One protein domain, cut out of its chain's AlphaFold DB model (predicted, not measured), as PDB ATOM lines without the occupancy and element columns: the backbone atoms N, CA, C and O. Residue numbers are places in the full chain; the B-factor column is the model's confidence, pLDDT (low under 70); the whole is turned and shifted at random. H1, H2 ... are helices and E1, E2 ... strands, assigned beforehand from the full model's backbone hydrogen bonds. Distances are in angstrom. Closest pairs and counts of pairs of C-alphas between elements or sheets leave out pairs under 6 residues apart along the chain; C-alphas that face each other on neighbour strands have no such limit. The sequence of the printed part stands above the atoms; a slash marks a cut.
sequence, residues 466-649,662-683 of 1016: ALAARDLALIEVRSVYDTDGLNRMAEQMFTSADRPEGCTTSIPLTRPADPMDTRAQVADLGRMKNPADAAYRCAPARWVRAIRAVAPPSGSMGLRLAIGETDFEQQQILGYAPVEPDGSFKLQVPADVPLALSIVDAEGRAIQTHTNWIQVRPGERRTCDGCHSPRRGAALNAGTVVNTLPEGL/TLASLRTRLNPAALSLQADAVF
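AT A GLANCE: This is residues 466 to 649 and 662 to 683 of the 1016 residues of the protein "HZS_alpha domain-containing protein" of Aquincola rivuli (UniProt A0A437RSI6). With little regular structure, a small sandwich sets sheet E3 E2 E5 E6, antiparallel, against E4 E1 E7, mixed, with H5 and H6 packed on E4; residues 553 to 559 stick out. The 206 printed residues include six named helices and eight named strands, ordered E1, H1-H2, E2, H3, E3-E7, H4-H6, E8, holding 81 residues, class mixed. It is compact, radius of gyration of the C-alphas 17.9 A, spans 58 by 41 by 35 A.

HOW THE PARTS SIT: E1, residues 472 to 479, is antiparallel to E4, 585 to 590, N 475 to O 587 3.0 A, and parallel to E7, 621 to 626, N 476 to O 622 2.9 A. E2, 541 to 549, is antiparallel to E3, 571 to 578, N 544 to O 577 2.9 A. H5, 663 to 670, every O i to N i+4 pair within hydrogen-bond range, runs along E4, height over the sheet 8.9 A.

IN THESE COORDINATES: E1 begins at (52.076, 147.602, 24.240); E2, 23.2 A long, ends at (44.893, 161.827, 20.956).

THE WHOLE: Residues 650 to 661 are cut out, C-alphas 649 and 662 13.5 A apart.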
ATOM      1  N   ALA A 466      54.258 139.231  26.431       96.31
ATOM      2  CA  ALA A 466      55.377 140.129  26.716       96.31
ATOM      3  C   ALA A 466      55.087 141.570  26.276       96.31
ATOM      4  O   ALA A 466      55.607 142.522  26.867       96.31
ATOM      5  N   LEU A 467      54.278 141.755  25.231       96.88
ATOM      6  CA  LEU A 467      53.728 143.064  24.874       96.88
ATOM      7  C   LEU A 467      52.609 143.474  25.839       96.88
ATOM      8  O   LEU A 467      52.629 144.601  26.335       96.88
ATOM      9  N   ALA A 468      51.709 142.548  26.186       97.19
ATOM     10  CA  ALA A 468      50.622 142.810  27.127       97.19
ATOM     11  C   ALA A 468      51.130 143.272  28.503       97.19
ATOM     12  O   ALA A 468      50.620 144.248  29.045       97.19
ATOM     13  N   ALA A 469      52.192 142.649  29.029       97.62
ATOM     14  CA  ALA A 469      52.815 143.027  30.302       97.62
ATOM     15  C   ALA A 469      53.429 144.444  30.318       97.62
ATOM     16  O   ALA A 469      53.780 144.946  31.383       97.62
ATOM     17  N   ARG A 470      53.587 145.077  29.149       96.06
ATOM     18  CA  ARG A 470      54.125 146.436  28.985       96.06
ATOM     19  C   ARG A 470      53.071 147.441  28.508       96.06
ATOM     20  O   ARG A 470      53.445 148.551  28.147       96.06
ATOM     21  N   ASP A 471      51.793 147.047  28.454       95.88
ATOM     22  CA  ASP A 471      50.712 147.825  27.828       95.88
ATOM     23  C   ASP A 471      51.056 148.262  26.390       95.88
ATOM     24  O   ASP A 471      50.719 149.360  25.945       95.88
ATOM     25  N   LEU A 472      51.745 147.392  25.645       97.44
ATOM     26  CA  LEU A 472      52.076 147.602  24.240       97.44
ATOM     27  C   LEU A 472      51.281 146.654  23.347       97.44
ATOM     28  O   LEU A 472      50.845 145.583  23.766       97.44
ATOM     29  N   ALA A 473      51.148 147.044  22.091       97.56
ATOM     30  CA  ALA A 473      50.547 146.261  21.025       97.56
ATOM     31  C   ALA A 473      51.323 146.478  19.723       97.56
ATOM     32  O   ALA A 473      52.232 147.309  19.652       97.56
ATOM     33  N   LEU A 474      50.981 145.716  18.691       97.25
ATOM     34  CA  LEU A 474      51.673 145.714  17.409       97.25
ATOM     35  C   LEU A 474      50.709 146.117  16.291       97.25
ATOM     36  O   LEU A 474      49.670 145.483  16.117       97.25
ATOM     37  N   ILE A 475      51.080 147.125  15.503       97.06
ATOM     38  CA  ILE A 475      50.392 147.475  14.254       97.06
ATOM     39  C   ILE A 475      51.301 147.122  13.082       97.06
ATOM     40  O   ILE A 475      52.483 147.472  13.062       97.06
ATOM     41  N   GLU A 476      50.735 146.443  12.092       95.94
ATOM     42  CA  GLU A 476      51.391 146.093  10.839       95.94
ATOM     43  C   GLU A 476      50.522 146.507   9.654       95.94
ATOM     44  O   GLU A 476      49.322 146.233   9.629       95.94
ATOM     45  N   VAL A 477      51.137 147.136   8.657       96.75
ATOM     46  CA  VAL A 477      50.493 147.435   7.379       96.75
ATOM     47  C   VAL A 477      51.285 146.773   6.266       96.75
ATOM     48  O   VAL A 477      52.503 146.957   6.171       96.75
ATOM     49  N   ARG A 478      50.606 145.980   5.430       96.94
ATOM     50  CA  ARG A 478      51.283 145.184   4.399       96.94
ATOM     51  C   ARG A 478      51.814 146.040   3.249       96.94
ATOM     52  O   ARG A 478      52.886 145.722   2.743       96.94
ATOM     53  N   SER A 479      51.124 147.113   2.860       96.19
ATOM     54  CA  SER A 479      51.700 148.186   2.039       96.19
ATOM     55  C   SER A 479      50.899 149.487   2.134       96.19
ATOM     56  O   SER A 479      49.689 149.483   1.938       96.19
ATOM     57  N   VAL A 480      51.553 150.632   2.343       95.62
ATOM     58  CA  VAL A 480      50.896 151.955   2.278       95.62
ATOM     59  C   VAL A 480      50.339 152.279   0.890       95.62
ATOM     60  O   VAL A 480      49.471 153.138   0.767       95.62
ATOM     61  N   TYR A 481      50.808 151.580  -0.145       94.31
ATOM     62  CA  TYR A 481      50.377 151.750  -1.532       94.31
ATOM     63  C   TYR A 481      49.231 150.812  -1.939       94.31
ATOM     64  O   TYR A 481      48.755 150.867  -3.074       94.31
ATOM     65  N   ASP A 482      48.765 149.956  -1.026       93.56
ATOM     66  CA  ASP A 482      47.547 149.174  -1.206       93.56
ATOM     67  C   ASP A 482      46.331 150.006  -0.764       93.56
ATOM     68  O   ASP A 482      46.030 150.136   0.423       93.56
ATOM     69  N   THR A 483      45.661 150.629  -1.735       90.19
ATOM     70  CA  THR A 483      44.562 151.581  -1.508       90.19
ATOM     71  C   THR A 483      43.273 151.155  -2.215       90.19
ATOM     72  O   THR A 483      43.313 150.399  -3.186       90.19
ATOM     73  N   ASP A 484      42.114 151.597  -1.729       84.56
ATOM     74  CA  ASP A 484      40.802 151.257  -2.284       84.56
ATOM     75  C   ASP A 484      40.584 151.804  -3.702       84.56
ATOM     76  O   ASP A 484      41.323 152.642  -4.215       84.56
ATOM     77  N   GLY A 485      39.500 151.355  -4.341       80.88
ATOM     78  CA  GLY A 485      39.059 151.883  -5.635       80.88
ATOM     79  C   GLY A 485      38.641 153.361  -5.618       80.88
ATOM     80  O   GLY A 485      38.300 153.893  -6.670       80.88
ATOM     81  N   LEU A 486      38.661 154.032  -4.457       80.56
ATOM     82  CA  LEU A 486      38.466 155.480  -4.335       80.56
ATOM     83  C   LEU A 486      39.805 156.235  -4.368       80.56
ATOM     84  O   LEU A 486      39.813 157.465  -4.309       80.56
ATOM     85  N   ASN A 487      40.923 155.515  -4.546       84.19
ATOM     86  CA  ASN A 487      42.258 156.048  -4.811       84.19
ATOM     87  C   ASN A 487      42.769 156.993  -3.711       84.19
ATOM     88  O   ASN A 487      43.492 157.955  -3.985       84.19
ATOM     89  N   ARG A 488      42.395 156.750  -2.449       84.50
ATOM     90  CA  ARG A 488      42.675 157.680  -1.339       84.50
ATOM     91  C   ARG A 488      44.159 157.846  -1.034       84.50
ATOM     92  O   ARG A 488      44.575 158.953  -0.726       84.50
ATOM     93  N   MET A 489      44.945 156.782  -1.177       88.81
ATOM     94  CA  MET A 489      46.407 156.822  -1.140       88.81
ATOM     95  C   MET A 489      46.982 156.439  -2.510       88.81
ATOM     96  O   MET A 489      47.707 155.458  -2.659       88.81
ATOM     97  N   ALA A 490      46.640 157.227  -3.531       88.94
ATOM     98  CA  ALA A 490      47.093 157.038  -4.911       88.94
ATOM     99  C   ALA A 490      47.776 158.294  -5.488       88.94
ATOM    100  O   ALA A 490      48.034 159.263  -4.773       88.94
ATOM    101  N   GLU A 491      48.028 158.294  -6.804       89.81
ATOM    102  CA  GLU A 491      48.729 159.355  -7.550       89.81
ATOM    103  C   GLU A 491      48.187 160.772  -7.278       89.81
ATOM    104  O   GLU A 491      48.951 161.729  -7.269       89.81
ATOM    105  N   GLN A 492      46.887 160.911  -6.993       90.00
ATOM    106  CA  GLN A 492      46.248 162.194  -6.667       90.00
ATOM    107  C   GLN A 492      46.772 162.870  -5.386       90.00
ATOM    108  O   GLN A 492      46.506 164.052  -5.176       90.00
ATOM    109  N   MET A 493      47.489 162.145  -4.523       91.62
ATOM    110  CA  MET A 493      48.130 162.704  -3.321       91.62
ATOM    111  C   MET A 493      49.495 163.351  -3.621       91.62
ATOM    112  O   MET A 493      50.098 163.991  -2.750       91.62
ATOM    113  N   PHE A 494      49.986 163.204  -4.852       92.50
ATOM    114  CA  PHE A 494      51.314 163.626  -5.277       92.50
ATOM    115  C   PHE A 494      51.257 164.667  -6.392       92.50
ATOM    116  O   PHE A 494      50.300 164.752  -7.162       92.50
ATOM    117  N   THR A 495      52.320 165.454  -6.494       93.00
ATOM    118  CA  THR A 495      52.543 166.414  -7.573       93.00
ATOM    119  C   THR A 495      53.882 166.146  -8.252       93.00
ATOM    120  O   THR A 495      54.600 165.202  -7.923       93.00
ATOM    121  N   SER A 496      54.258 166.989  -9.215       90.88
ATOM    122  CA  SER A 496      55.587 166.918  -9.828       90.88
ATOM    123  C   SER A 496      56.728 167.115  -8.826       90.88
ATOM    124  O   SER A 496      57.833 166.671  -9.105       90.88
ATOM    125  N   ALA A 497      56.479 167.756  -7.677       90.81
ATOM    126  CA  ALA A 497      57.488 167.940  -6.635       90.81
ATOM    127  C   ALA A 497      57.877 166.622  -5.945       90.81
ATOM    128  O   ALA A 497      58.993 166.494  -5.453       90.81
ATOM    129  N   ASP A 498      56.983 165.629  -5.936       90.75
ATOM    130  CA  ASP A 498      57.232 164.330  -5.303       90.75
ATOM    131  C   ASP A 498      57.826 163.300  -6.256       90.75
ATOM    132  O   ASP A 498      58.118 162.187  -5.824       90.75
ATOM    133  N   ARG A 499      57.955 163.632  -7.546       90.19
ATOM    134  CA  ARG A 499      58.438 162.722  -8.585       90.19
ATOM    135  C   ARG A 499      59.935 162.926  -8.777       90.19
ATOM    136  O   ARG A 499      60.327 163.925  -9.384       90.19
ATOM    137  N   PRO A 500      60.785 162.000  -8.301       84.56
ATOM    138  CA  PRO A 500      62.209 162.090  -8.568       84.56
ATOM    139  C   PRO A 500      62.485 162.004 -10.068       84.56
ATOM    140  O   PRO A 500      61.693 161.459 -10.843       84.56
ATOM    141  N   GLU A 501      63.642 162.515 -10.474       83.44
ATOM    142  CA  GLU A 501      64.094 162.432 -11.858       83.44
ATOM    143  C   GLU A 501      64.068 160.977 -12.364       83.44
ATOM    144  O   GLU A 501      64.532 160.056 -11.689       83.44
ATOM    145  N   GLY A 502      63.492 160.770 -13.552       83.81
ATOM    146  CA  GLY A 502      63.309 159.447 -14.159       83.81
ATOM    147  C   GLY A 502      61.982 158.748 -13.830       83.81
ATOM    148  O   GLY A 502      61.665 157.745 -14.468       83.81
ATOM    149  N   CYS A 503      61.173 159.276 -12.905       88.94
ATOM    150  CA  CYS A 503      59.843 158.745 -12.601       88.94
ATOM    151  C   CYS A 503      58.759 159.394 -13.478       88.94
ATOM    152  O   CYS A 503      58.562 160.608 -13.450       88.94
ATOM    153  N   THR A 504      58.012 158.587 -14.238       85.88
ATOM    154  CA  THR A 504      56.855 159.064 -15.024       85.88
ATOM    155  C   THR A 504      55.582 159.193 -14.181       85.88
ATOM    156  O   THR A 504      54.758 160.067 -14.447       85.88
ATOM    157  N   THR A 505      55.441 158.364 -13.145       89.75
ATOM    158  CA  THR A 505      54.400 158.437 -12.107       89.75
ATOM    159  C   THR A 505      55.036 158.390 -10.719       89.75
ATOM    160  O   THR A 505      56.162 157.913 -10.561       89.75
ATOM    161  N   SER A 506      54.324 158.894  -9.711       90.25
ATOM    162  CA  SER A 506      54.776 158.869  -8.312       90.25
ATOM    163  C   SER A 506      54.552 157.501  -7.672       90.25
ATOM    164  O   SER A 506      55.242 157.168  -6.719       90.25
ATOM    165  N   ILE A 507      53.600 156.717  -8.190       92.25
ATOM    166  CA  ILE A 507      53.416 155.301  -7.864       92.25
ATOM    167  C   ILE A 507      53.418 154.492  -9.174       92.25
ATOM    168  O   ILE A 507      52.553 154.704 -10.030       92.25
ATOM    169  N   PRO A 508      54.369 153.567  -9.377       93.00
ATOM    170  CA  PRO A 508      54.323 152.592 -10.464       93.00
ATOM    171  C   PRO A 508      53.084 151.694 -10.348       93.00
ATOM    172  O   PRO A 508      52.804 151.170  -9.272       93.00
ATOM    173  N   LEU A 509      52.354 151.492 -11.449       94.12
ATOM    174  CA  LEU A 509      51.106 150.719 -11.469       94.12
ATOM    175  C   LEU A 509      51.203 149.476 -12.362       94.12
ATOM    176  O   LEU A 509      51.859 149.489 -13.404       94.12
ATOM    177  N   THR A 510      50.473 148.431 -11.983       94.88
ATOM    178  CA  THR A 510      50.288 147.186 -12.733       94.88
ATOM    179  C   THR A 510      48.839 146.701 -12.613       94.88
ATOM    180  O   THR A 510      48.042 147.260 -11.860       94.88
ATOM    181  N   ARG A 511      48.456 145.673 -13.372       94.12
ATOM    182  CA  ARG A 511      47.144 145.023 -13.217       94.12
ATOM    183  C   ARG A 511      47.164 144.145 -11.954       94.12
ATOM    184  O   ARG A 511      48.172 143.470 -11.740       94.12
ATOM    185  N   PRO A 512      46.093 144.103 -11.138       91.81
ATOM    186  CA  PRO A 512      46.060 143.213  -9.982       91.81
ATOM    187  C   PRO A 512      46.231 141.749 -10.392       91.81
ATOM    188  O   PRO A 512      45.715 141.306 -11.421       91.81
ATOM    189  N   ALA A 513      46.971 141.005  -9.569       88.94
ATOM    190  CA  ALA A 513      47.173 139.572  -9.755       88.94
ATOM    191  C   ALA A 513      45.920 138.760  -9.387       88.94
ATOM    192  O   ALA A 513      45.689 137.702  -9.970       88.94
ATOM    193  N   ASP A 514      45.121 139.254  -8.436       88.44
ATOM    194  CA  ASP A 514      43.847 138.651  -8.059       88.44
ATOM    195  C   ASP A 514      42.758 139.025  -9.087       88.44
ATOM    196  O   ASP A 514      42.438 140.208  -9.234       88.44
ATOM    197  N   PRO A 515      42.161 138.054  -9.807       88.25
ATOM    198  CA  PRO A 515      41.074 138.325 -10.748       88.25
ATOM    199  C   PRO A 515      39.780 138.823 -10.076       88.25
ATOM    200  O   PRO A 515      38.889 139.319 -10.771       88.25
ATOM    201  N   MET A 516      39.652 138.675  -8.754       89.81
ATOM    202  CA  MET A 516      38.516 139.159  -7.969       89.81
ATOM    203  C   MET A 516      38.696 140.596  -7.461       89.81
ATOM    204  O   MET A 516      37.734 141.169  -6.940       89.81
ATOM    205  N   ASP A 517      39.880 141.192  -7.642       90.94
ATOM    206  CA  ASP A 517      40.146 142.583  -7.278       90.94
ATOM    207  C   ASP A 517      39.268 143.532  -8.102       90.94
ATOM    208  O   ASP A 517      39.168 143.434  -9.327       90.94
ATOM    209  N   THR A 518      38.610 144.464  -7.419       89.62
ATOM    210  CA  THR A 518      37.689 145.426  -8.035       89.62
ATOM    211  C   THR A 518      38.410 146.577  -8.736       89.62
ATOM    212  O   THR A 518      37.784 147.329  -9.486       89.62
ATOM    213  N   ARG A 519      39.716 146.739  -8.507       90.81
ATOM    214  CA  ARG A 519      40.531 147.829  -9.048       90.81
ATOM    215  C   ARG A 519      41.054 147.477 -10.439       90.81
ATOM    216  O   ARG A 519      41.489 146.363 -10.701       90.81
ATOM    217  N   ALA A 520      41.077 148.457 -11.343       91.25
ATOM    218  CA  ALA A 520      41.631 148.260 -12.687       91.25
ATOM    219  C   ALA A 520      43.169 148.175 -12.687       91.25
ATOM    220  O   ALA A 520      43.759 147.442 -13.483       91.25
ATOM    221  N   GLN A 521      43.812 148.934 -11.798       93.00
ATOM    222  CA  GLN A 521      45.258 148.983 -11.609       93.00
ATOM    223  C   GLN A 521      45.579 149.118 -10.121       93.00
ATOM    224  O   GLN A 521      44.791 149.673  -9.357       93.00
ATOM    225  N   VAL A 522      46.744 148.615  -9.730       94.19
ATOM    226  CA  VAL A 522      47.257 148.589  -8.357       94.19
ATOM    227  C   VAL A 522      48.760 148.872  -8.362       94.19
ATOM    228  O   VAL A 522      49.389 148.802  -9.417       94.19
ATOM    229  N   ALA A 523      49.351 149.195  -7.211       94.75
ATOM    230  CA  ALA A 523      50.785 149.468  -7.120       94.75
ATOM    231  C   ALA A 523      51.642 148.253  -7.534       94.75
ATOM    232  O   ALA A 523      51.385 147.123  -7.112       94.75
ATOM    233  N   ASP A 524      52.685 148.483  -8.334       95.31
ATOM    234  CA  ASP A 524      53.643 147.450  -8.743       95.31
ATOM    235  C   ASP A 524      54.722 147.254  -7.672       95.31
ATOM    236  O   ASP A 524      55.870 147.691  -7.799       95.31
ATOM    237  N   LEU A 525      54.338 146.579  -6.587       95.50
ATOM    238  CA  LEU A 525      55.223 146.335  -5.447       95.50
ATOM    239  C   LEU A 525      56.470 145.521  -5.823       95.50
ATOM    240  O   LEU A 525      57.499 145.648  -5.165       95.50
ATOM    241  N   GLY A 526      56.401 144.699  -6.877       95.00
ATOM    242  CA  GLY A 526      57.536 143.916  -7.365       95.00
ATOM    243  C   GLY A 526      58.651 144.807  -7.906       95.00
ATOM    244  O   GLY A 526      59.818 144.616  -7.557       95.00
ATOM    245  N   ARG A 527      58.287 145.817  -8.702       94.50
ATOM    246  CA  ARG A 527      59.233 146.820  -9.208       94.50
ATOM    247  C   ARG A 527      59.649 147.819  -8.130       94.50
ATOM    248  O   ARG A 527      60.831 148.129  -8.022       94.50
ATOM    249  N   MET A 528      58.710 148.278  -7.300       93.75
ATOM    250  CA  MET A 528      58.979 149.258  -6.235       93.75
ATOM    251  C   MET A 528      59.944 148.739  -5.167       93.75
ATOM    252  O   MET A 528      60.675 149.530  -4.583       93.75
ATOM    253  N   LYS A 529      60.009 147.421  -4.941       95.44
ATOM    254  CA  LYS A 529      60.959 146.819  -3.995       95.44
ATOM    255  C   LYS A 529      62.256 146.307  -4.629       95.44
ATOM    256  O   LYS A 529      63.026 145.648  -3.937       95.44
ATOM    257  N   ASN A 530      62.498 146.553  -5.921       95.44
ATOM    258  CA  ASN A 530      63.697 146.099  -6.631       95.44
ATOM    259  C   ASN A 530      64.730 147.228  -6.792       95.44
ATOM    260  O   ASN A 530      64.575 148.027  -7.708       95.44
ATOM    261  N   PRO A 531      65.841 147.248  -6.029       95.69
ATOM    262  CA  PRO A 531      66.854 148.307  -6.106       95.69
ATOM    263  C   PRO A 531      67.557 148.490  -7.463       95.69
ATOM    264  O   PRO A 531      68.267 149.478  -7.652       95.69
ATOM    265  N   ALA A 532      67.402 147.538  -8.389       94.06
ATOM    266  CA  ALA A 532      67.905 147.627  -9.762       94.06
ATOM    267  C   ALA A 532      66.873 148.197 -10.762       94.06
ATOM    268  O   ALA A 532      67.214 148.440 -11.918       94.06
ATOM    269  N   ASP A 533      65.614 148.392 -10.356       93.62
ATOM    270  CA  ASP A 533      64.568 149.026 -11.166       93.62
ATOM    271  C   ASP A 533      64.458 150.515 -10.804       93.62
ATOM    272  O   ASP A 533      64.494 150.889  -9.631       93.62
ATOM    273  N   ALA A 534      64.266 151.386 -11.797       89.88
ATOM    274  CA  ALA A 534      64.048 152.815 -11.565       89.88
ATOM    275  C   ALA A 534      62.821 153.087 -10.668       89.88
ATOM    276  O   ALA A 534      62.824 154.043  -9.890       89.88
ATOM    277  N   ALA A 535      61.812 152.208 -10.717       92.12
ATOM    278  CA  ALA A 535      60.618 152.239  -9.874       92.12
ATOM    279  C   ALA A 535      60.921 152.241  -8.368       92.12
ATOM    280  O   ALA A 535      60.134 152.796  -7.604       92.12
ATOM    281  N   TYR A 536      62.065 151.696  -7.941       93.12
ATOM    282  CA  TYR A 536      62.518 151.714  -6.545       93.12
ATOM    283  C   TYR A 536      62.629 153.125  -5.965       93.12
ATOM    284  O   TYR A 536      62.454 153.343  -4.768       93.12
ATOM    285  N   ARG A 537      62.905 154.111  -6.825       90.38
ATOM    286  CA  ARG A 537      62.999 155.522  -6.439       90.38
ATOM    287  C   ARG A 537      61.660 156.249  -6.539       90.38
ATOM    288  O   ARG A 537      61.515 157.304  -5.934       90.38
ATOM    289  N   CYS A 538      60.676 155.679  -7.229       89.44
ATOM    290  CA  CYS A 538      59.347 156.250  -7.439       89.44
ATOM    291  C   CYS A 538      58.381 155.823  -6.317       89.44
ATOM    292  O   CYS A 538      57.307 155.293  -6.577       89.44
ATOM    293  N   ALA A 539      58.802 155.993  -5.062       88.25
ATOM    294  CA  ALA A 539      58.027 155.676  -3.864       88.25
ATOM    295  C   ALA A 539      58.225 156.804  -2.829       88.25
ATOM    296  O   ALA A 539      59.215 156.796  -2.089       88.25
ATOM    297  N   PRO A 540      57.342 157.823  -2.804       91.31
ATOM    298  CA  PRO A 540      57.558 159.026  -1.995       91.31
ATOM    299  C   PRO A 540      57.422 158.832  -0.476       91.31
ATOM    300  O   PRO A 540      57.931 159.653   0.284       91.31
ATOM    301  N   ALA A 541      56.741 157.775  -0.018       94.19
ATOM    302  CA  ALA A 541      56.533 157.507   1.402       94.19
ATOM    303  C   ALA A 541      57.816 156.958   2.037       94.19
ATOM    304  O   ALA A 541      58.436 156.033   1.513       94.19
ATOM    305  N   ARG A 542      58.215 157.528   3.177       94.25
ATOM    306  CA  ARG A 542      59.455 157.169   3.886       94.25
ATOM    307  C   ARG A 542      59.218 156.718   5.313       94.25
ATOM    308  O   ARG A 542      59.914 155.822   5.791       94.25
ATOM    309  N   TRP A 543      58.231 157.307   5.979       96.69
ATOM    310  CA  TRP A 543      57.889 156.963   7.351       96.69
ATOM    311  C   TRP A 543      56.385 156.939   7.560       96.69
ATOM    312  O   TRP A 543      55.613 157.530   6.805       96.69
ATOM    313  N   VAL A 544      55.987 156.290   8.643       97.31
ATOM    314  CA  VAL A 544      54.709 156.523   9.298       97.31
ATOM    315  C   VAL A 544      54.968 157.295  10.590       97.31
ATOM    316  O   VAL A 544      55.847 156.928  11.370       97.31
ATOM    317  N   ARG A 545      54.220 158.377  10.808       98.06
ATOM    318  CA  ARG A 545      54.163 159.125  12.068       98.06
ATOM    319  C   ARG A 545      53.019 158.559  12.900       98.06
ATOM    320  O   ARG A 545      51.876 158.574  12.446       98.06
ATOM    321  N   ALA A 546      53.324 158.064  14.095       97.88
ATOM    322  CA  ALA A 546      52.322 157.617  15.053       97.88
ATOM    323  C   ALA A 546      51.897 158.780  15.949       97.88
ATOM    324  O   ALA A 546      52.737 159.483  16.513       97.88
ATOM    325  N   ILE A 547      50.588 158.966  16.076       97.12
ATOM    326  CA  ILE A 547      49.963 160.049  16.828       97.12
ATOM    327  C   ILE A 547      49.009 159.435  17.846       97.12
ATOM    328  O   ILE A 547      48.352 158.430  17.577       97.12
ATOM    329  N   ARG A 548      48.925 160.048  19.018       95.56
ATOM    330  CA  ARG A 548      47.956 159.729  20.061       95.56
ATOM    331  C   ARG A 548      47.057 160.938  20.298       95.56
ATOM    332  O   ARG A 548      47.550 162.061  20.277       95.56
ATOM    333  N   ALA A 549      45.771 160.726  20.560       95.25
ATOM    334  CA  ALA A 549      44.893 161.827  20.956       95.25
ATOM    335  C   ALA A 549      45.285 162.406  22.329       95.25
ATOM    336  O   ALA A 549      45.635 161.655  23.248       95.25
ATOM    337  N   VAL A 550      45.174 163.725  22.480       95.44
ATOM    338  CA  VAL A 550      45.191 164.427  23.767       95.44
ATOM    339  C   VAL A 550      43.759 164.876  24.036       95.44
ATOM    340  O   VAL A 550      43.298 165.882  23.512       95.44
ATOM    341  N   ALA A 551      43.040 164.080  24.824       93.69
ATOM    342  CA  ALA A 551      41.617 164.290  25.042       93.69
ATOM    343  C   ALA A 551      41.328 165.621  25.756       93.69
ATOM    344  O   ALA A 551      42.034 165.920  26.731       93.69
ATOM    345  N   PRO A 552      40.255 166.344  25.385       93.00
ATOM    346  CA  PRO A 552      39.717 167.458  26.161       93.00
ATOM    347  C   PRO A 552      39.521 167.091  27.642       93.00
ATOM    348  O   PRO A 552      38.788 166.144  27.945       93.00
ATOM    349  N   PRO A 553      40.145 167.788  28.608       93.75
ATOM    350  CA  PRO A 553      39.925 167.492  30.019       93.75
ATOM    351  C   PRO A 553      38.535 167.965  30.471       93.75
ATOM    352  O   PRO A 553      38.246 169.163  30.481       93.75
ATOM    353  N   SER A 554      37.674 167.037  30.903       91.50
ATOM    354  CA  SER A 554      36.308 167.349  31.356       91.50
ATOM    355  C   SER A 554      36.305 168.355  32.516       91.50
ATOM    356  O   SER A 554      37.179 168.302  33.387       91.50
ATOM    357  N   GLY A 555      35.317 169.255  32.556       89.81
ATOM    358  CA  GLY A 555      35.194 170.258  33.620       89.81
ATOM    359  C   GLY A 555      36.314 171.306  33.640       89.81
ATOM    360  O   GLY A 555      36.586 171.893  34.694       89.81
ATOM    361  N   SER A 556      36.991 171.523  32.511       91.69
ATOM    362  CA  SER A 556      38.051 172.525  32.384       91.69
ATOM    363  C   SER A 556      37.557 173.763  31.657       91.69
ATOM    364  O   SER A 556      36.795 173.686  30.695       91.69
ATOM    365  N   MET A 557      38.006 174.920  32.128       93.00
ATOM    366  CA  MET A 557      37.720 176.188  31.480       93.00
ATOM    367  C   MET A 557      38.694 176.446  30.322       93.00
ATOM    368  O   MET A 557      39.812 175.942  30.329       93.00
ATOM    369  N   GLY A 558      38.282 177.262  29.357       89.56
ATOM    370  CA  GLY A 558      39.171 177.949  28.414       89.56
ATOM    371  C   GLY A 558      39.760 177.128  27.265       89.56
ATOM    372  O   GLY A 558      40.571 177.641  26.491       89.56
ATOM    373  N   LEU A 559      39.336 175.870  27.117       89.00
ATOM    374  CA  LEU A 559      39.856 174.968  26.089       89.00
ATOM    375  C   LEU A 559      39.689 175.533  24.668       89.00
ATOM    376  O   LEU A 559      40.624 175.495  23.867       89.00
ATOM    377  N   ARG A 560      38.545 176.172  24.383       83.81
ATOM    378  CA  ARG A 560      38.223 176.676  23.043       83.81
ATOM    379  C   ARG A 560      39.180 177.766  22.569       83.81
ATOM    380  O   ARG A 560      39.484 177.825  21.375       83.81
ATOM    381  N   LEU A 561      39.618 178.652  23.467       86.25
ATOM    382  CA  LEU A 561      40.619 179.665  23.133       86.25
ATOM    383  C   LEU A 561      42.000 179.022  22.974       86.25
ATOM    384  O   LEU A 561      42.708 179.344  22.018       86.25
ATOM    385  N   ALA A 562      42.351 178.116  23.892       91.69
ATOM    386  CA  ALA A 562      43.652 177.467  23.936       91.69
ATOM    387  C   ALA A 562      43.948 176.664  22.665       91.69
ATOM    388  O   ALA A 562      45.047 176.780  22.133       91.69
ATOM    389  N   ILE A 563      42.978 175.914  22.135       91.50
ATOM    390  CA  ILE A 563      43.208 175.070  20.955       91.50
ATOM    391  C   ILE A 563      43.387 175.865  19.654       91.50
ATOM    392  O   ILE A 563      44.183 175.476  18.805       91.50
ATOM    393  N   GLY A 564      42.720 177.014  19.496       91.50
ATOM    394  CA  GLY A 564      42.867 177.855  18.302       91.50
ATOM    395  C   GLY A 564      41.852 177.587  17.178       91.50
ATOM    396  O   GLY A 564      40.720 177.182  17.430       91.50
ATOM    397  N   GLU A 565      42.212 177.896  15.933       90.12
ATOM    398  CA  GLU A 565      41.383 177.670  14.740       90.12
ATOM    399  C   GLU A 565      41.834 176.397  14.029       90.12
ATOM    400  O   GLU A 565      42.797 176.407  13.279       90.12
ATOM    401  N   THR A 566      41.162 175.279  14.271       90.00
ATOM    402  CA  THR A 566      41.596 173.978  13.748       90.00
ATOM    403  C   THR A 566      40.431 173.017  13.682       90.00
ATOM    404  O   THR A 566      39.602 173.075  14.577       90.00
ATOM    405  N   ASP A 567      40.367 172.118  12.700       86.19
ATOM    406  CA  ASP A 567      39.382 171.024  12.650       86.19
ATOM    407  C   ASP A 567      39.787 169.796  13.488       86.19
ATOM    408  O   ASP A 567      39.052 168.817  13.533       86.19
ATOM    409  N   PHE A 568      40.939 169.835  14.158       91.31
ATOM    410  CA  PHE A 568      41.475 168.722  14.938       91.31
ATOM    411  C   PHE A 568      41.522 169.063  16.423       91.31
ATOM    412  O   PHE A 568      41.939 170.157  16.798       91.31
ATOM    413  N   GLU A 569      41.177 168.090  17.266       91.38
ATOM    414  CA  GLU A 569      41.482 168.166  18.693       91.38
ATOM    415  C   GLU A 569      42.997 168.090  18.951       91.38
ATOM    416  O   GLU A 569      43.800 167.894  18.033       91.38
ATOM    417  N   GLN A 570      43.416 168.286  20.199       93.81
ATOM    418  CA  GLN A 570      44.830 168.236  20.575       93.81
ATOM    419  C   GLN A 570      45.413 166.821  20.400       93.81
ATOM    420  O   GLN A 570      44.743 165.803  20.593       93.81
ATOM    421  N   GLN A 571      46.683 166.739  20.011       94.88
ATOM    422  CA  GLN A 571      47.333 165.500  19.577       94.88
ATOM    423  C   GLN A 571      48.800 165.429  19.996       94.88
ATOM    424  O   GLN A 571      49.505 166.426  20.038       94.88
ATOM    425  N   GLN A 572      49.309 164.229  20.244       95.94
ATOM    426  CA  GLN A 572      50.697 163.991  20.630       95.94
ATOM    427  C   GLN A 572      51.403 163.136  19.576       95.94
ATOM    428  O   GLN A 572      50.962 162.022  19.291       95.94
ATOM    429  N   ILE A 573      52.540 163.599  19.052       97.94
ATOM    430  CA  ILE A 573      53.406 162.759  18.212       97.94
ATOM    431  C   ILE A 573      54.146 161.758  19.109       97.94
ATOM    432  O   ILE A 573      54.931 162.142  19.972       97.94
ATOM    433  N   LEU A 574      53.923 160.462  18.893       97.56
ATOM    434  CA  LEU A 574      54.634 159.400  19.612       97.56
ATOM    435  C   LEU A 574      55.998 159.087  18.986       97.56
ATOM    436  O   LEU A 574      56.912 158.650  19.680       97.56
ATOM    437  N   GLY A 575      56.124 159.286  17.674       97.19
ATOM    438  CA  GLY A 575      57.358 159.071  16.927       97.19
ATOM    439  C   GLY A 575      57.111 158.513  15.529       97.19
ATOM    440  O   GLY A 575      56.005 158.585  14.992       97.19
ATOM    441  N   TYR A 576      58.163 157.940  14.955       97.69
ATOM    442  CA  TYR A 576      58.245 157.513  13.566       97.69
ATOM    443  C   TYR A 576      58.651 156.043  13.444       97.69
ATOM    444  O   TYR A 576      59.486 155.555  14.207       97.69
ATOM    445  N   ALA A 577      58.114 155.357  12.438       96.38
ATOM    446  CA  ALA A 577      58.607 154.059  11.982       96.38
ATOM    447  C   ALA A 577      58.883 154.104  10.468       96.38
ATOM    448  O   ALA A 577      58.202 154.842   9.751       96.38
ATOM    449  N   PRO A 578      59.889 153.367   9.964       95.38
ATOM    450  CA  PRO A 578      60.215 153.369   8.543       95.38
ATOM    451  C   PRO A 578      59.124 152.680   7.716       95.38
ATOM    452  O   PRO A 578      58.541 151.682   8.139       95.38
ATOM    453  N   VAL A 579      58.894 153.205   6.514       96.12
ATOM    454  CA  VAL A 579      58.187 152.507   5.437       96.12
ATOM    455  C   VAL A 579      59.245 151.833   4.569       96.12
ATOM    456  O   VAL A 579      60.139 152.494   4.039       96.12
ATOM    457  N   GLU A 580      59.179 150.510   4.467       96.12
ATOM    458  CA  GLU A 580      60.120 149.715   3.678       96.12
ATOM    459  C   GLU A 580      59.801 149.803   2.170       96.12
ATOM    460  O   GLU A 580      58.710 150.236   1.800       96.12
ATOM    461  N   PRO A 581      60.714 149.399   1.262       94.75
ATOM    462  CA  PRO A 581      60.531 149.600  -0.183       94.75
ATOM    463  C   PRO A 581      59.300 148.937  -0.822       94.75
ATOM    464  O   PRO A 581      58.824 149.387  -1.859       94.75
ATOM    465  N   ASP A 582      58.749 147.884  -0.215       95.69
ATOM    466  CA  ASP A 582      57.472 147.277  -0.627       95.69
ATOM    467  C   ASP A 582      56.241 148.035  -0.077       95.69
ATOM    468  O   ASP A 582      55.097 147.587  -0.201       95.69
ATOM    469  N   GLY A 583      56.471 149.190   0.549       95.75
ATOM    470  CA  GLY A 583      55.490 150.023   1.230       95.75
ATOM    471  C   GLY A 583      55.069 149.496   2.601       95.75
ATOM    472  O   GLY A 583      54.184 150.090   3.213       95.75
ATOM    473  N   SER A 584      55.626 148.383   3.086       97.81
ATOM    474  CA  SER A 584      55.225 147.812   4.375       97.81
ATOM    475  C   SER A 584      55.814 148.584   5.556       97.81
ATOM    476  O   SER A 584      56.915 149.125   5.479       97.81
ATOM    477  N   PHE A 585      55.097 148.608   6.679       97.56
ATOM    478  CA  PHE A 585      55.648 149.070   7.953       97.56
ATOM    479  C   PHE A 585      55.111 148.239   9.113       97.56
ATOM    480  O   PHE A 585      54.060 147.595   9.024       97.56
ATOM    481  N   LYS A 586      55.835 148.276  10.231       97.50
ATOM    482  CA  LYS A 586      55.461 147.571  11.453       97.50
ATOM    483  C   LYS A 586      56.023 148.284  12.676       97.50
ATOM    484  O   LYS A 586      57.205 148.611  12.694       97.50
ATOM    485  N   LEU A 587      55.186 148.516  13.685       97.00
ATOM    486  CA  LEU A 587      55.564 149.275  14.877       97.00
ATOM    487  C   LEU A 587      54.871 148.778  16.147       97.00
ATOM    488  O   LEU A 587      53.731 148.311  16.113       97.00
ATOM    489  N   GLN A 588      55.562 148.925  17.275       97.94
ATOM    490  CA  GLN A 588      54.967 148.840  18.604       97.94
ATOM    491  C   GLN A 588      54.326 150.179  18.970       97.94
ATOM    492  O   GLN A 588      54.927 151.238  18.789       97.94
ATOM    493  N   VAL A 589      53.116 150.120  19.517       97.56
ATOM    494  CA  VAL A 589      52.349 151.283  19.978       97.56
ATOM    495  C   VAL A 589      51.809 151.037  21.386       97.56
ATOM    496  O   VAL A 589      51.659 149.874  21.775       97.56
ATOM    497  N   PRO A 590      51.491 152.092  22.155       96.75
ATOM    498  CA  PRO A 590      50.740 151.934  23.392       96.75
ATOM    499  C   PRO A 590      49.373 151.297  23.110       96.75
ATOM    500  O   PRO A 590      48.696 151.663  22.151       96.75
ATOM    501  N   ALA A 591      48.978 150.339  23.940       97.06
ATOM    502  CA  ALA A 591      47.666 149.713  23.888       97.06
ATOM    503  C   ALA A 591      46.629 150.514  24.683       97.06
ATOM    504  O   ALA A 591      46.982 151.304  25.559       97.06
ATOM    505  N   ASP A 592      45.344 150.259  24.420       96.81
ATOM    506  CA  ASP A 592      44.218 150.865  25.146       96.81
ATOM    507  C   ASP A 592      44.233 152.409  25.115       96.81
ATOM    508  O   ASP A 592      43.850 153.079  26.077       96.81
ATOM    509  N   VAL A 593      44.693 152.980  23.996       95.31
ATOM    510  CA  VAL A 593      44.679 154.422  23.719       95.31
ATOM    511  C   VAL A 593      44.211 154.690  22.279       95.31
ATOM    512  O   VAL A 593      44.423 153.847  21.404       95.31
ATOM    513  N   PRO A 594      43.603 155.856  22.008       95.88
ATOM    514  CA  PRO A 594      43.252 156.287  20.655       95.88
ATOM    515  C   PRO A 594      44.500 156.712  19.870       95.88
ATOM    516  O   PRO A 594      45.227 157.628  20.269       95.88
ATOM    517  N   LEU A 595      44.740 156.044  18.743       96.44
ATOM    518  CA  LEU A 595      45.898 156.252  17.875       96.44
ATOM    519  C   LEU A 595      45.475 156.695  16.472       96.44
ATOM    520  O   LEU A 595      44.496 156.202  15.919       96.44
ATOM    521  N   ALA A 596      46.268 157.564  15.861       94.69
ATOM    522  CA  ALA A 596      46.189 157.904  14.447       94.69
ATOM    523  C   ALA A 596      47.564 157.724  13.794       94.69
ATOM    524  O   ALA A 596      48.596 157.684  14.468       94.69
ATOM    525  N   LEU A 597      47.573 157.589  12.471       95.69
ATOM    526  CA  LEU A 597      48.785 157.432  11.674       95.69
ATOM    527  C   LEU A 597      48.770 158.448  10.532       95.69
ATOM    528  O   LEU A 597      47.741 158.623   9.876       95.69
ATOM    529  N   SER A 598      49.922 159.049  10.251       96.06
ATOM    530  CA  SER A 598      50.147 159.828   9.030       96.06
ATOM    531  C   SER A 598      51.277 159.202   8.225       96.06
ATOM    532  O   SER A 598      52.321 158.864   8.783       96.06
ATOM    533  N   ILE A 599      51.088 159.044   6.917       96.75
ATOM    534  CA  ILE A 599      52.151 158.586   6.011       96.75
ATOM    535  C   ILE A 599      52.961 159.806   5.596       96.75
ATOM    536  O   ILE A 599      52.375 160.787   5.160       96.75
ATOM    537  N   VAL A 600      54.281 159.766   5.745       96.75
ATOM    538  CA  VAL A 600      55.153 160.945   5.680       96.75
ATOM    539  C   VAL A 600      56.195 160.797   4.573       96.75
ATOM    540  O   VAL A 600      56.801 159.731   4.408       96.75
ATOM    541  N   ASP A 601      56.391 161.873   3.812       95.44
ATOM    542  CA  ASP A 601      57.398 161.964   2.752       95.44
ATOM    543  C   ASP A 601      58.809 162.284   3.284       95.44
ATOM    544  O   ASP A 601      59.027 162.470   4.481       95.44
ATOM    545  N   ALA A 602      59.793 162.353   2.382       94.06
ATOM    546  CA  ALA A 602      61.191 162.649   2.713       94.06
ATOM    547  C   ALA A 602      61.426 164.054   3.310       94.06
ATOM    548  O   ALA A 602      62.509 164.309   3.835       94.06
ATOM    549  N   GLU A 603      60.449 164.959   3.235       94.75
ATOM    550  CA  GLU A 603      60.535 166.321   3.770       94.75
ATOM    551  C   GLU A 603      59.774 166.484   5.096       94.75
ATOM    552  O   GLU A 603      59.723 167.583   5.648       94.75
ATOM    553  N   GLY A 604      59.211 165.399   5.637       95.12
ATOM    554  CA  GLY A 604      58.498 165.412   6.913       95.12
ATOM    555  C   GLY A 604      57.032 165.833   6.801       95.12
ATOM    556  O   GLY A 604      56.384 166.023   7.830       95.12
ATOM    557  N   ARG A 605      56.492 165.956   5.583       96.94
ATOM    558  CA  ARG A 605      55.099 166.353   5.341       96.94
ATOM    559  C   ARG A 605      54.225 165.111   5.228       96.94
ATOM    560  O   ARG A 605      54.587 164.153   4.536       96.94
ATOM    561  N   ALA A 606      53.067 165.112   5.875       96.50
ATOM    562  CA  ALA A 606      52.103 164.037   5.723       96.50
ATOM    563  C   ALA A 606      51.554 164.028   4.291       96.50
ATOM    564  O   ALA A 606      51.041 165.027   3.803       96.50
ATOM    565  N   ILE A 607      51.646 162.890   3.613       95.56
ATOM    566  CA  ILE A 607      50.982 162.602   2.340       95.56
ATOM    567  C   ILE A 607      49.487 162.389   2.600       95.56
ATOM    568  O   ILE A 607      48.641 162.998   1.946       95.56
ATOM    569  N   GLN A 608      49.171 161.574   3.608       91.94
ATOM    570  CA  GLN A 608      47.814 161.269   4.046       91.94
ATOM    571  C   GLN A 608      47.767 161.182   5.574       91.94
ATOM    572  O   GLN A 608      48.684 160.633   6.192       91.94
ATOM    573  N   THR A 609      46.677 161.672   6.162       90.25
ATOM    574  CA  THR A 609      46.390 161.601   7.600       90.25
ATOM    575  C   THR A 609      45.166 160.717   7.835       90.25
ATOM    576  O   THR A 609      44.122 160.900   7.205       90.25
ATOM    577  N   HIS A 610      45.278 159.738   8.734       89.62
ATOM    578  CA  HIS A 610      44.158 158.874   9.103       89.62
ATOM    579  C   HIS A 610      43.204 159.604  10.060       89.62
ATOM    580  O   HIS A 610      43.578 159.948  11.177       89.62
ATOM    581  N   THR A 611      41.958 159.818   9.632       88.81
ATOM    582  CA  THR A 611      40.930 160.594  10.358       88.81
ATOM    583  C   THR A 611      39.948 159.707  11.128       88.81
ATOM    584  O   THR A 611      38.741 159.934  11.140       88.81
ATOM    585  N   ASN A 612      40.472 158.660  11.765       89.56
ATOM    586  CA  ASN A 612      39.733 157.792  12.680       89.56
ATOM    587  C   ASN A 612      40.686 157.245  13.755       89.56
ATOM    588  O   ASN A 612      41.854 156.956  13.474       89.56
ATOM    589  N   TRP A 613      40.185 157.072  14.976       93.81
ATOM    590  CA  TRP A 613      40.946 156.516  16.087       93.81
ATOM    591  C   TRP A 613      41.077 154.993  15.967       93.81
ATOM    592  O   TRP A 613      40.140 154.220  16.200       93.81
ATOM    593  N   ILE A 614      42.287 154.556  15.626       94.25
ATOM    594  CA  ILE A 614      42.728 153.169  15.742       94.25
ATOM    595  C   ILE A 614      42.882 152.848  17.228       94.25
ATOM    596  O   ILE A 614      43.367 153.660  18.010       94.25
ATOM    597  N   GLN A 615      42.513 151.630  17.603       94.06
ATOM    598  CA  GLN A 615      42.826 151.077  18.912       94.06
ATOM    599  C   GLN A 615      43.270 149.626  18.779       94.06
ATOM    600  O   GLN A 615      42.917 148.932  17.816       94.06
ATOM    601  N   VAL A 616      44.045 149.202  19.765       96.12
ATOM    602  CA  VAL A 616      44.601 147.860  19.911       96.12
ATOM    603  C   VAL A 616      44.683 147.530  21.400       96.12
ATOM    604  O   VAL A 616      45.032 148.396  22.207       96.12
ATOM    605  N   ARG A 617      44.339 146.297  21.769       97.44
ATOM    606  CA  ARG A 617      44.407 145.795  23.147       97.44
ATOM    607  C   ARG A 617      45.833 145.363  23.515       97.44
ATOM    608  O   ARG A 617      46.640 145.102  22.620       97.44
ATOM    609  N   PRO A 618      46.184 145.258  24.812       97.81
ATOM    610  CA  PRO A 618      47.521 144.853  25.232       97.81
ATOM    611  C   PRO A 618      47.901 143.486  24.658       97.81
ATOM    612  O   PRO A 618      47.173 142.509  24.806       97.81
ATOM    613  N   GLY A 619      49.049 143.432  23.987       97.75
ATOM    614  CA  GLY A 619      49.561 142.248  23.301       97.75
ATOM    615  C   GLY A 619      48.881 141.909  21.973       97.75
ATOM    616  O   GLY A 619      49.297 140.959  21.314       97.75
ATOM    617  N   GLU A 620      47.870 142.663  21.541       97.38
ATOM    618  CA  GLU A 620      47.215 142.441  20.255       97.38
ATOM    619  C   GLU A 620      48.165 142.752  19.090       97.38
ATOM    620  O   GLU A 620      48.910 143.736  19.103       97.38
ATOM    621  N   ARG A 621      48.103 141.924  18.041       95.56
ATOM    622  CA  ARG A 621      48.665 142.243  16.729       95.56
ATOM    623  C   ARG A 621      47.536 142.594  15.775       95.56
ATOM    624  O   ARG A 621      46.779 141.720  15.364       95.56
ATOM    625  N   ARG A 622      47.493 143.852  15.353       93.44
ATOM    626  CA  ARG A 622      46.576 144.350  14.331       93.44
ATOM    627  C   ARG A 622      47.286 144.427  12.988       93.44
ATOM    628  O   ARG A 622      48.346 145.038  12.883       93.44
ATOM    629  N   THR A 623      46.682 143.829  11.966       92.44
ATOM    630  CA  THR A 623      47.196 143.876  10.591       92.44
ATOM    631  C   THR A 623      46.191 144.583   9.693       92.44
ATOM    632  O   THR A 623      45.004 144.272   9.748       92.44
ATOM    633  N   CYS A 624      46.666 145.508   8.864       92.19
ATOM    634  CA  CYS A 624      45.900 146.085   7.766       92.19
ATOM    635  C   CYS A 624      46.596 145.763   6.440       92.19
ATOM    636  O   CYS A 624      47.826 145.751   6.359       92.19
ATOM    637  N   ASP A 625      45.821 145.562   5.383       92.88
ATOM    638  CA  ASP A 625      46.384 145.287   4.060       92.88
ATOM    639  C   ASP A 625      47.078 146.529   3.482       92.88
ATOM    640  O   ASP A 625      48.208 146.452   2.997       92.88
ATOM    641  N   GLY A 626      46.474 147.704   3.677       91.62
ATOM    642  CA  GLY A 626      47.063 148.979   3.288       91.62
ATOM    643  C   GLY A 626      46.309 150.208   3.775       91.62
ATOM    644  O   GLY A 626      45.338 150.111   4.533       91.62
ATOM    645  N   CYS A 627      46.763 151.383   3.341       88.56
ATOM    646  CA  CYS A 627      46.155 152.670   3.671       88.56
ATOM    647  C   CYS A 627      44.861 152.854   2.869       88.56
ATOM    648  O   CYS A 627      44.879 153.238   1.696       88.56
ATOM    649  N   HIS A 628      43.733 152.560   3.524       85.12
ATOM    650  CA  HIS A 628      42.414 152.457   2.895       85.12
ATOM    651  C   HIS A 628      42.296 151.314   1.871       85.12
ATOM    652  O   HIS A 628      41.510 151.430   0.948       85.12
ATOM    653  N   SER A 629      43.026 150.202   2.008       84.81
ATOM    654  CA  SER A 629      42.852 149.023   1.130       84.81
ATOM    655  C   SER A 629      41.396 148.494   1.138       84.81
ATOM    656  O   SER A 629      40.692 148.676   2.144       84.81
ATOM    657  N   PRO A 630      40.899 147.850   0.054       81.94
ATOM    658  CA  PRO A 630      39.578 147.227   0.059       81.94
ATOM    659  C   PRO A 630      39.402 146.278   1.254       81.94
ATOM    660  O   PRO A 630      40.050 145.244   1.336       81.94
ATOM    661  N   ARG A 631      38.459 146.579   2.156       81.62
ATOM    662  CA  ARG A 631      38.286 145.848   3.435       81.62
ATOM    663  C   ARG A 631      37.954 144.358   3.303       81.62
ATOM    664  O   ARG A 631      37.934 143.649   4.302       81.62
ATOM    665  N   ARG A 632      37.583 143.914   2.101       77.81
ATOM    666  CA  ARG A 632      37.165 142.539   1.784       77.81
ATOM    667  C   ARG A 632      37.985 141.922   0.649       77.81
ATOM    668  O   ARG A 632      37.654 140.826   0.209       77.81
ATOM    669  N   GLY A 633      38.992 142.642   0.154       77.00
ATOM    670  CA  GLY A 633      39.907 142.152  -0.870       77.00
ATOM    671  C   GLY A 633      41.083 141.401  -0.254       77.00
ATOM    672  O   GLY A 633      41.239 141.354   0.964       77.00
ATOM    673  N   ALA A 634      41.915 140.812  -1.107       83.38
ATOM    674  CA  ALA A 634      43.216 140.310  -0.695       83.38
ATOM    675  C   ALA A 634      44.249 141.445  -0.690       83.38
ATOM    676  O   ALA A 634      44.239 142.314  -1.565       83.38
ATOM    677  N   ALA A 635      45.187 141.391   0.256       90.81
ATOM    678  CA  ALA A 635      46.326 142.298   0.268       90.81
ATOM    679  C   ALA A 635      47.177 142.165  -1.002       90.81
ATOM    680  O   ALA A 635      47.503 141.054  -1.429       90.81
ATOM    681  N   LEU A 636      47.653 143.292  -1.531       93.19
ATOM    682  CA  LEU A 636      48.591 143.316  -2.656       93.19
ATOM    683  C   LEU A 636      49.933 142.677  -2.303       93.19
ATOM    684  O   LEU A 636      50.508 141.930  -3.094       93.19
ATOM    685  N   ASN A 637      50.442 142.954  -1.101       94.69
ATOM    686  CA  ASN A 637      51.720 142.422  -0.642       94.69
ATOM    687  C   ASN A 637      51.542 141.034  -0.004       94.69
ATOM    688  O   ASN A 637      51.823 140.842   1.183       94.69
ATOM    689  N   ALA A 638      51.026 140.075  -0.775       93.88
ATOM    690  CA  ALA A 638      50.791 138.685  -0.375       93.88
ATOM    691  C   ALA A 638      51.166 137.695  -1.499       93.88
ATOM    692  O   ALA A 638      51.569 138.091  -2.595       93.88
ATOM    693  N   GLY A 639      51.095 136.388  -1.215       93.81
ATOM    694  CA  GLY A 639      51.367 135.323  -2.191       93.81
ATOM    695  C   GLY A 639      52.725 135.453  -2.900       93.81
ATOM    696  O   GLY A 639      53.764 135.639  -2.270       93.81
ATOM    697  N   THR A 640      52.732 135.364  -4.231       93.56
ATOM    698  CA  THR A 640      53.956 135.493  -5.041       93.56
ATOM    699  C   THR A 640      54.590 136.880  -4.943       93.56
ATOM    700  O   THR A 640      55.816 136.978  -4.959       93.56
ATOM    701  N   VAL A 641      53.794 137.949  -4.805       94.88
ATOM    702  CA  VAL A 641      54.311 139.324  -4.716       94.88
ATOM    703  C   VAL A 641      55.196 139.478  -3.487       94.88
ATOM    704  O   VAL A 641      56.322 139.948  -3.615       94.88
ATOM    705  N   VAL A 642      54.741 139.030  -2.313       96.00
ATOM    706  CA  VAL A 642      55.541 139.133  -1.082       96.00
ATOM    707  C   VAL A 642      56.757 138.196  -1.105       96.00
ATOM    708  O   VAL A 642      57.838 138.590  -0.680       96.00
ATOM    709  N   ASN A 643      56.617 137.003  -1.694       96.62
ATOM    710  CA  ASN A 643      57.652 135.962  -1.707       96.62
ATOM    711  C   ASN A 643      58.750 136.138  -2.762       96.62
ATOM    712  O   ASN A 643      59.819 135.546  -2.639       96.62
ATOM    713  N   THR A 644      58.508 136.923  -3.809       95.69
ATOM    714  CA  THR A 644      59.503 137.132  -4.866       95.69
ATOM    715  C   THR A 644      60.473 138.218  -4.426       95.69
ATOM    716  O   THR A 644      60.094 139.387  -4.350       95.69
ATOM    717  N   LEU A 645      61.716 137.847  -4.118       95.75
ATOM    718  CA  LEU A 645      62.762 138.789  -3.717       95.75
ATOM    719  C   LEU A 645      63.671 139.122  -4.905       95.75
ATOM    720  O   LEU A 645      64.312 138.217  -5.439       95.75
ATOM    721  N   PRO A 646      63.741 140.394  -5.333       94.94
ATOM    722  CA  PRO A 646      64.592 140.783  -6.445       94.94
ATOM    723  C   PRO A 646      66.080 140.647  -6.110       94.94
ATOM    724  O   PRO A 646      66.512 140.885  -4.981       94.94
ATOM    725  N   GLU A 647      66.884 140.325  -7.124       90.56
ATOM    726  CA  GLU A 647      68.334 140.153  -6.988       90.56
ATOM    727  C   GLU A 647      69.060 141.415  -6.497       90.56
ATOM    728  O   GLU A 647      70.123 141.301  -5.898       90.56
ATOM    729  N   GLY A 648      68.495 142.608  -6.709       94.25
ATOM    730  CA  GLY A 648      69.077 143.868  -6.236       94.25
ATOM    731  C   GLY A 648      69.084 144.044  -4.711       94.25
ATOM    732  O   GLY A 648      69.703 144.989  -4.223       94.25
ATOM    733  N   LEU A 649      68.407 143.167  -3.957       96.81
ATOM    734  CA  LEU A 649      68.394 143.207  -2.495       96.81
ATOM    735  C   LEU A 649      69.684 142.642  -1.881       96.81
ATOM    736  O   LEU A 649      70.273 141.688  -2.396       96.81
ATOM    737  N   THR A 662      56.447 140.380   4.785       97.88
ATOM    738  CA  THR A 662      56.767 141.687   4.178       97.88
ATOM    739  C   THR A 662      58.193 142.121   4.525       97.88
ATOM    740  O   THR A 662      58.776 141.615   5.489       97.88
ATOM    741  N   LEU A 663      58.766 143.091   3.804       97.69
ATOM    742  CA  LEU A 663      60.103 143.601   4.138       97.69
ATOM    743  C   LEU A 663      60.163 144.163   5.572       97.69
ATOM    744  O   LEU A 663      61.141 143.923   6.285       97.69
ATOM    745  N   ALA A 664      59.093 144.808   6.050       97.50
ATOM    746  CA  ALA A 664      58.997 145.279   7.433       97.50
ATOM    747  C   ALA A 664      58.966 144.126   8.444       97.50
ATOM    748  O   ALA A 664      59.645 144.188   9.474       97.50
ATOM    749  N   SER A 665      58.219 143.052   8.165       97.19
ATOM    750  CA  SER A 665      58.203 141.877   9.043       97.19
ATOM    751  C   SER A 665      59.567 141.169   9.077       97.19
ATOM    752  O   SER A 665      60.033 140.846  10.169       97.19
ATOM    753  N   LEU A 666      60.264 141.062   7.938       97.69
ATOM    754  CA  LEU A 666      61.631 140.529   7.857       97.69
ATOM    755  C   LEU A 666      62.601 141.360   8.695       97.69
ATOM    756  O   LEU A 666      63.299 140.829   9.563       97.69
ATOM    757  N   ARG A 667      62.618 142.676   8.478       96.38
ATOM    758  CA  ARG A 667      63.520 143.579   9.197       96.38
ATOM    759  C   ARG A 667      63.292 143.525  10.699       96.38
ATOM    760  O   ARG A 667      64.254 143.423  11.452       96.38
ATOM    761  N   THR A 668      62.041 143.584  11.139       96.38
ATOM    762  CA  THR A 668      61.702 143.621  12.569       96.38
ATOM    763  C   THR A 668      61.887 142.275  13.265       96.38
ATOM    764  O   THR A 668      62.198 142.253  14.452       96.38
ATOM    765  N   ARG A 669      61.773 141.149  12.551       96.38
ATOM    766  CA  ARG A 669      62.137 139.832  13.094       96.38
ATOM    767  C   ARG A 669      63.643 139.704  13.313       96.38
ATOM    768  O   ARG A 669      64.059 139.174  14.339       96.38
ATOM    769  N   LEU A 670      64.454 140.171  12.363       96.75
ATOM    770  CA  LEU A 670      65.919 140.125  12.469       96.75
ATOM    771  C   LEU A 670      66.480 141.201  13.407       96.75
ATOM    772  O   LEU A 670      67.511 140.994  14.041       96.75
ATOM    773  N   ASN A 671      65.800 142.340  13.504       94.94
ATOM    774  CA  ASN A 671      66.140 143.446  14.384       94.94
ATOM    775  C   ASN A 671      64.883 143.961  15.111       94.94
ATOM    776  O   ASN A 671      64.250 144.919  14.650       94.94
ATOM    777  N   PRO A 672      64.541 143.382  16.275       93.50
ATOM    778  CA  PRO A 672      63.378 143.800  17.057       93.50
ATOM    779  C   PRO A 672      63.391 145.271  17.490       93.50
ATOM    780  O   PRO A 672      62.324 145.830  17.731       93.50
ATOM    781  N   ALA A 673      64.556 145.930  17.548       92.12
ATOM    782  CA  ALA A 673      64.635 147.356  17.874       92.12
ATOM    783  C   ALA A 673      63.989 148.251  16.798       92.12
ATOM    784  O   ALA A 673      63.572 149.364  17.103       92.12
ATOM    785  N   ALA A 674      63.841 147.759  15.560       92.50
ATOM    786  CA  ALA A 674      63.139 148.473  14.491       92.50
ATOM    787  C   ALA A 674      61.618 148.587  14.727       92.50
ATOM    788  O   ALA A 674      60.960 149.351  14.029       92.50
ATOM    789  N   LEU A 675      61.058 147.853  15.700       95.56
ATOM    790  CA  LEU A 675      59.658 147.995  16.114       95.56
ATOM    791  C   LEU A 675      59.417 149.237  16.975       95.56
ATOM    792  O   LEU A 675      58.280 149.695  17.071       95.56
ATOM    793  N   SER A 676      60.448 149.742  17.651       95.62
ATOM    794  CA  SER A 676      60.315 150.891  18.539       95.62
ATOM    795  C   SER A 676      60.188 152.179  17.732       95.62
ATOM    796  O   SER A 676      60.996 152.443  16.838       95.62
ATOM    797  N   LEU A 677      59.200 152.998  18.091       96.75
ATOM    798  CA  LEU A 677      59.034 154.337  17.538       96.75
ATOM    799  C   LEU A 677      60.287 155.181  17.792       96.75
ATOM    800  O   LEU A 677      60.788 155.254  18.914       96.75
ATOM    801  N   GLN A 678      60.785 155.814  16.737       95.56
ATOM    802  CA  GLN A 678      61.929 156.717  16.788       95.56
ATOM    803  C   GLN A 678      61.447 158.155  16.980       95.56
ATOM    804  O   GLN A 678      60.463 158.566  16.370       95.56
ATOM    805  N   ALA A 679      62.151 158.951  17.787       94.88
ATOM    806  CA  ALA A 679      61.809 160.366  17.978       94.88
ATOM    807  C   ALA A 679      62.013 161.209  16.701       94.88
ATOM    808  O   ALA A 679      61.327 162.210  16.483       94.88
ATOM    809  N   ASP A 680      62.944 160.785  15.844       95.19
ATOM    810  CA  ASP A 680      63.324 161.475  14.616       95.19
ATOM    811  C   ASP A 680      63.068 160.608  13.379       95.19
ATOM    812  O   ASP A 680      63.289 159.393  13.389       95.19
ATOM    813  N   ALA A 681      62.686 161.254  12.278       93.88
ATOM    814  CA  ALA A 681      62.576 160.629  10.967       93.88
ATOM    815  C   ALA A 681      63.967 160.543  10.315       93.88
ATOM    816  O   ALA A 681      64.421 161.448   9.609       93.88
ATOM    817  N   VAL A 682      64.675 159.447  10.598       94.00
ATOM    818  CA  VAL A 682      65.983 159.129  10.007       94.00
ATOM    819  C   VAL A 682      65.851 157.881   9.143       94.00
ATOM    820  O   VAL A 682      65.267 156.880   9.556       94.00
ATOM    821  N   PHE A 683      66.382 157.945   7.927       92.12
ATOM    822  CA  PHE A 683      66.328 156.872   6.946       92.12
ATOM    823  C   PHE A 683      67.715 156.586   6.379       92.12
ATOM    824  O   PHE A 683      68.486 157.483   6.031       92.12
TER     825      PHE A 683